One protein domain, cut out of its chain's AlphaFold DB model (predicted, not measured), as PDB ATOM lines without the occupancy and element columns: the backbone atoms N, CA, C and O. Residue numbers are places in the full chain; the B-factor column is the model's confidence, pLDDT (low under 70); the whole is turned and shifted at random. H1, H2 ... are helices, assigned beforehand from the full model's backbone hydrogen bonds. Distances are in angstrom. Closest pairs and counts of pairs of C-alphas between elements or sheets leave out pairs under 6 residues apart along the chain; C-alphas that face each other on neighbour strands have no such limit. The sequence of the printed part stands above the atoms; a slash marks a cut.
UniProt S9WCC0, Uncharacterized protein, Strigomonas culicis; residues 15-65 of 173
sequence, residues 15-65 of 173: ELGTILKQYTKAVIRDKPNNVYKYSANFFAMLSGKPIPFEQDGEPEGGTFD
ATOM      1  N   GLU A  15      29.717  89.678 184.058       82.69
ATOM      2  CA  GLU A  15      29.817  89.853 182.603       82.69
ATOM      3  C   GLU A  15      30.945  90.793 182.153       82.69
ATOM      4  O   GLU A  15      31.376  90.759 180.995       82.69
ATOM      5  N   LEU A  16      31.472  91.633 183.055       85.75
ATOM      6  CA  LEU A  16      32.454  92.657 182.694       85.75
ATOM      7  C   LEU A  16      33.734  92.042 182.109       85.75
ATOM      8  O   LEU A  16      34.302  92.575 181.152       85.75
ATOM      9  N   GLY A  17      34.184  90.912 182.661       85.75
ATOM     10  CA  GLY A  17      35.386  90.225 182.188       85.75
ATOM     11  C   GLY A  17      35.242  89.718 180.752       85.75
ATOM     12  O   GLY A  17      36.138  89.915 179.926       85.75
ATOM     13  N   THR A  18      34.092  89.122 180.436       85.00
ATOM     14  CA  THR A  18      33.775  88.598 179.103       85.00
ATOM     15  C   THR A  18      33.723  89.717 178.069       85.00
ATOM     16  O   THR A  18      34.387  89.627 177.030       85.00
ATOM     17  N   ILE A  19      33.030  90.811 178.387       85.81
ATOM     18  CA  ILE A  19      32.909  91.986 177.518       85.81
ATOM     19  C   ILE A  19      34.295  92.571 177.199       85.81
ATOM     20  O   ILE A  19      34.631  92.813 176.036       85.81
ATOM     21  N   LEU A  20      35.149  92.739 178.217       92.19
ATOM     22  CA  LEU A  20      36.509  93.258 178.032       92.19
ATOM     23  C   LEU A  20      37.383  92.324 177.185       92.19
ATOM     24  O   LEU A  20      38.169  92.797 176.359       92.19
ATOM     25  N   LYS A  21      37.243  91.003 177.346       82.88
ATOM     26  CA  LYS A  21      37.965  90.008 176.541       82.88
ATOM     27  C   LYS A  21      37.567  90.083 175.066       82.88
ATOM     28  O   LYS A  21      38.447  90.105 174.203       82.88
ATOM     29  N   GLN A  22      36.267  90.148 174.774       85.94
ATOM     30  CA  GLN A  22      35.754  90.255 173.405       85.94
ATOM     31  C   GLN A  22      36.234  91.540 172.729       85.94
ATOM     32  O   GLN A  22      36.795  91.482 171.635       85.94
ATOM     33  N   TYR A  23      36.107  92.675 173.420       88.94
ATOM     34  CA  TYR A  23      36.609  93.959 172.940       88.94
ATOM     35  C   TYR A  23      38.114  93.905 172.636       88.94
ATOM     36  O   TYR A  23      38.554  94.283 171.552       88.94
ATOM     37  N   THR A  24      38.911  93.360 173.558       90.31
ATOM     38  CA  THR A  24      40.368  93.261 173.390       90.31
ATOM     39  C   THR A  24      40.743  92.392 172.186       90.31
ATOM     40  O   THR A  24      41.605  92.773 171.392       90.31
ATOM     41  N   LYS A  25      40.071  91.245 172.004       80.94
ATOM     42  CA  LYS A  25      40.267  90.366 170.839       80.94
ATOM     43  C   LYS A  25      39.945  91.099 169.535       80.94
ATOM     44  O   LYS A  25      40.713  90.997 168.580       80.94
ATOM     45  N   ALA A  26      38.851  91.856 169.512       81.12
ATOM     46  CA  ALA A  26      38.410  92.609 168.344       81.12
ATOM     47  C   ALA A  26      39.413  93.719 167.968       81.12
ATOM     48  O   ALA A  26      39.844  93.795 166.820       81.12
ATOM     49  N   VAL A  27      39.909  94.487 168.946       84.44
ATOM     50  CA  VAL A  27      40.931  95.530 168.722       84.44
ATOM     51  C   VAL A  27      42.245  94.951 168.187       84.44
ATOM     52  O   VAL A  27      42.840  95.522 167.273       84.44
ATOM     53  N   ILE A  28      42.713  93.821 168.730       82.19
ATOM     54  CA  ILE A  28      43.957  93.176 168.271       82.19
ATOM     55  C   ILE A  28      43.813  92.645 166.840       82.19
ATOM     56  O   ILE A  28      44.763  92.734 166.057       82.19
ATOM     57  N   ARG A  29      42.643  92.088 166.505       78.81
ATOM     58  CA  ARG A  29      42.336  91.550 165.174       78.81
ATOM     59  C   ARG A  29      42.250  92.664 164.133       78.81
ATOM     60  O   ARG A  29      42.921  92.586 163.107       78.81
ATOM     61  N   ASP A  30      41.468  93.699 164.425       79.19
ATOM     62  CA  ASP A  30      41.088  94.720 163.446       79.19
ATOM     63  C   ASP A  30      42.128  95.848 163.350       79.19
ATOM     64  O   ASP A  30      42.132  96.600 162.378       79.19
ATOM     65  N   LYS A  31      43.028  95.956 164.344       81.81
ATOM     66  CA  LYS A  31      44.106  96.959 164.438       81.81
ATOM     67  C   LYS A  31      43.640  98.357 164.004       81.81
ATOM     68  O   LYS A  31      44.219  98.943 163.083       81.81
ATOM     69  N   PRO A  32      42.588  98.902 164.640       81.69
ATOM     70  CA  PRO A  32      42.002 100.162 164.215       81.69
ATOM     71  C   PRO A  32      43.010 101.304 164.363       81.69
ATOM     72  O   PRO A  32      43.702 101.414 165.374       81.69
ATOM     73  N   ASN A  33      43.045 102.198 163.374       80.06
ATOM     74  CA  ASN A  33      43.884 103.399 163.420       80.06
ATOM     75  C   ASN A  33      43.455 104.331 164.574       80.06
ATOM     76  O   ASN A  33      44.283 104.906 165.274       80.06
ATOM     77  N   ASN A  34      42.143 104.410 164.833       86.00
ATOM     78  CA  ASN A  34      41.579 105.168 165.942       86.00
ATOM     79  C   ASN A  34      40.808 104.251 166.901       86.00
ATOM     80  O   ASN A  34      39.635 103.946 166.686       86.00
ATOM     81  N   VAL A  35      41.476 103.844 167.983       88.06
ATOM     82  CA  VAL A  35      40.891 102.970 169.010       88.06
ATOM     83  C   VAL A  35      39.666 103.614 169.658       88.06
ATOM     84  O   VAL A  35      38.687 102.920 169.866       88.06
ATOM     85  N   TYR A  36      39.666 104.927 169.908       90.12
ATOM     86  CA  TYR A  36      38.544 105.612 170.562       90.12
ATOM     87  C   TYR A  36      37.239 105.513 169.756       90.12
ATOM     88  O   TYR A  36      36.209 105.107 170.297       90.12
ATOM     89  N   LYS A  37      37.286 105.827 168.454       85.62
ATOM     90  CA  LYS A  37      36.118 105.707 167.563       85.62
ATOM     91  C   LYS A  37      35.651 104.256 167.458       85.62
ATOM     92  O   LYS A  37      34.459 103.978 167.544       85.62
ATOM     93  N   TYR A  38      36.608 103.334 167.350       87.12
ATOM     94  CA  TYR A  38      36.334 101.903 167.319       87.12
ATOM     95  C   TYR A  38      35.632 101.423 168.597       87.12
ATOM     96  O   TYR A  38      34.620 100.737 168.502       87.12
ATOM     97  N   SER A  39      36.104 101.818 169.788       90.69
ATOM     98  CA  SER A  39      35.466 101.455 171.061       90.69
ATOM     99  C   SER A  39      34.037 101.970 171.139       90.69
ATOM    100  O   SER A  39      33.139 101.228 171.527       90.69
ATOM    101  N   ALA A  40      33.819 103.237 170.779       88.69
ATOM    102  CA  ALA A  40      32.504 103.853 170.857       88.69
ATOM    103  C   ALA A  40      31.494 103.129 169.956       88.69
ATOM    104  O   ALA A  40      30.387 102.836 170.398       88.69
ATOM    105  N   ASN A  41      31.908 102.752 168.745       88.25
ATOM    106  CA  ASN A  41      31.088 101.952 167.839       88.25
ATOM    107  C   ASN A  41      30.877 100.520 168.352       88.25
ATOM    108  O   ASN A  41      29.753 100.030 168.324       88.25
ATOM    109  N   PHE A  42      31.931  99.867 168.854       88.19
ATOM    110  CA  PHE A  42      31.866  98.508 169.400       88.19
ATOM    111  C   PHE A  42      30.849  98.413 170.546       88.19
ATOM    112  O   PHE A  42      29.981  97.544 170.536       88.19
ATOM    113  N   PHE A  43      30.913  99.335 171.511       90.75
ATOM    114  CA  PHE A  43      29.986  99.346 172.643       90.75
ATOM    115  C   PHE A  43      28.594  99.856 172.275       90.75
ATOM    116  O   PHE A  43      27.625  99.382 172.864       90.75
ATOM    117  N   ALA A  44      28.469 100.774 171.310       86.81
ATOM    118  CA  ALA A  44      27.165 101.168 170.783       86.81
ATOM    119  C   ALA A  44      26.450  99.956 170.175       86.81
ATOM    120  O   ALA A  44      25.338  99.647 170.585       86.81
ATOM    121  N   MET A  45      27.141  99.196 169.323       83.69
ATOM    122  CA  MET A  45      26.619  97.970 168.719       83.69
ATOM    123  C   MET A  45      26.271  96.907 169.767       83.69
ATOM    124  O   MET A  45      25.181  96.350 169.721       83.69
ATOM    125  N   LEU A  46      27.151  96.676 170.750       84.62
ATOM    126  CA  LEU A  46      26.892  95.732 171.846       84.62
ATOM    127  C   LEU A  46      25.680  96.139 172.701       84.62
ATOM    128  O   LEU A  46      24.991  95.282 173.241       84.62
ATOM    129  N   SER A  47      25.420  97.442 172.819       82.38
ATOM    130  CA  SER A  47      24.304  97.993 173.598       82.38
ATOM    131  C   SER A  47      23.041  98.241 172.763       82.38
ATOM    132  O   SER A  47      22.108  98.848 173.282       82.38
ATOM    133  N   GLY A  48      23.033  97.885 171.472       79.25
ATOM    134  CA  GLY A  48      21.929  98.190 170.550       79.25
ATOM    135  C   GLY A  48      21.717  99.685 170.266       79.25
ATOM    136  O   GLY A  48      20.668 100.080 169.774       79.25
ATOM    137  N   LYS A  49      22.695 100.541 170.585       78.75
ATOM    138  CA  LYS A  49      22.652 101.992 170.352       78.75
ATOM    139  C   LYS A  49      23.170 102.340 168.952       78.75
ATOM    140  O   LYS A  49      24.028 101.625 168.429       78.75
ATOM    141  N   PRO A  50      22.724 103.467 168.362       76.81
ATOM    142  CA  PRO A  50      23.261 103.934 167.091       76.81
ATOM    143  C   PRO A  50      24.764 104.196 167.202       76.81
ATOM    144  O   PRO A  50      25.250 104.708 168.218       76.81
ATOM    145  N   ILE A  51      25.507 103.840 166.154       79.25
ATOM    146  CA  ILE A  51      26.951 104.054 166.127       79.25
ATOM    147  C   ILE A  51      27.272 105.559 166.048       79.25
ATOM    148  O   ILE A  51      26.702 106.270 165.222       79.25
ATOM    149  N   PRO A  52      28.175 106.069 166.899       74.88
ATOM    150  CA  PRO A  52      28.479 107.499 166.951       74.88
ATOM    151  C   PRO A  52      29.464 107.987 165.876       74.88
ATOM    152  O   PRO A  52      29.571 109.197 165.677       74.88
ATOM    153  N   PHE A  53      30.213 107.098 165.211       77.62
ATOM    154  CA  PHE A  53      31.232 107.478 164.225       77.62
ATOM    155  C   PHE A  53      31.198 106.582 162.982       77.62
ATOM    156  O   PHE A  53      31.099 105.364 163.107       77.62
ATOM    157  N   GLU A  54      31.406 107.148 161.795       65.50
ATOM    158  CA  GLU A  54      31.671 106.358 160.587       65.50
ATOM    159  C   GLU A  54      33.149 105.952 160.453       65.50
ATOM    160  O   GLU A  54      34.032 106.536 161.096       65.50
ATOM    161  N   GLN A  55      33.419 104.958 159.594       56.88
ATOM    162  CA  GLN A  55      34.747 104.363 159.373       56.88
ATOM    163  C   GLN A  55      35.822 105.402 159.008       56.88
ATOM    164  O   GLN A  55      36.972 105.242 159.418       56.88
ATOM    165  N   ASP A  56      35.430 106.500 158.352       48.88
ATOM    166  CA  ASP A  56      36.324 107.575 157.897       48.88
ATOM    167  C   ASP A  56      36.094 108.933 158.587       48.88
ATOM    168  O   ASP A  56      36.771 109.920 158.300       48.88
ATOM    169  N   GLY A  57      35.247 108.975 159.619       43.12
ATOM    170  CA  GLY A  57      35.265 110.062 160.590       43.12
ATOM    171  C   GLY A  57      34.380 111.278 160.338       43.12
ATOM    172  O   GLY A  57      34.654 112.295 160.978       43.12
ATOM    173  N   GLU A  58      33.317 111.167 159.546       39.16
ATOM    174  CA  GLU A  58      32.203 112.121 159.606       39.16
ATOM    175  C   GLU A  58      31.067 111.616 160.523       39.16
ATOM    176  O   GLU A  58      30.890 110.403 160.674       39.16
ATOM    177  N   PRO A  59      30.346 112.523 161.212       46.62
ATOM    178  CA  PRO A  59      29.199 112.175 162.040       46.62
ATOM    179  C   PRO A  59      27.885 112.285 161.247       46.62
ATOM    180  O   PRO A  59      27.318 113.368 161.207       46.62
ATOM    181  N   GLU A  60      27.386 111.190 160.661       41.00
ATOM    182  CA  GLU A  60      25.939 110.915 160.505       41.00
ATOM    183  C   GLU A  60      25.647 109.575 159.795       41.00
ATOM    184  O   GLU A  60      26.097 109.351 158.683       41.00
ATOM    185  N   GLY A  61      24.773 108.753 160.390       43.56
ATOM    186  CA  GLY A  61      23.695 108.062 159.664       43.56
ATOM    187  C   GLY A  61      23.966 106.796 158.835       43.56
ATOM    188  O   GLY A  61      22.990 106.230 158.346       43.56
ATOM    189  N   GLY A  62      25.196 106.314 158.658       38.06
ATOM    190  CA  GLY A  62      25.463 105.114 157.855       38.06
ATOM    191  C   GLY A  62      25.481 103.806 158.645       38.06
ATOM    192  O   GLY A  62      26.174 103.655 159.648       38.06
ATOM    193  N   THR A  63      24.741 102.813 158.159       40.00
ATOM    194  CA  THR A  63      24.747 101.429 158.640       40.00
ATOM    195  C   THR A  63      26.143 100.826 158.463       40.00
ATOM    196  O   THR A  63      26.546 100.473 157.357       40.00
ATOM    197  N   PHE A  64      26.907 100.686 159.546       42.94
ATOM    198  CA  PHE A  64      28.106  99.854 159.517       42.94
ATOM    199  C   PHE A  64      27.658  98.392 159.537       42.94
ATOM    200  O   PHE A  64      27.050  97.951 160.515       42.94
ATOM    201  N   ASP A  65      27.936  97.644 158.466       43.25
ATOM    202  CA  ASP A  65      27.692  96.203 158.378       43.25
ATOM    203  C   ASP A  65      28.557  95.455 159.414       43.25
ATOM    204  O   ASP A  65      29.595  94.860 159.121       43.25
TER     205      ASP A  65
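This is residues 15 to 65 of the 173 residues of an uncharacterized protein of Strigomonas culicis (UniProt S9WCC0). Two helices, H1 then H2, make an open V joined at its closed end by residues 31 to 34, and the unnamed stretch 47 to 65 loops round on the side of H2 away from H1. The printed part has 51 residues with two named helices and no named strand; its class is all helix. It is compact, with a radius of gyration of the C-alphas of 11.1 A and spans of 31 by 23 by 17 A.

Find C-alpha 15 at (29.817, 89.853, 182.603); from there H1, residues 15 to 30, runs 22.8 A. H2, residues 35 to 46, runs 16.0 A and ends at C-alpha 46, (26.892, 95.732, 171.846).

Look at residues 23 to 27 of H1, which alone touch H2; the closest C-alphas, Val 27 and Val 35, are 7.4 A apart. The helices run opposite ways at a steep tilt of 52 degrees. In H1 and H2 every O i to N i+4 pair is within hydrogen-bond range.

The C-alphas of Glu 15 and Glu 58 are the two farthest apart, 32.1 A. The printed part has no cut, and the link from H1 to H2 is tight. Check the pLDDT at residues 54 to 65: it is under 70.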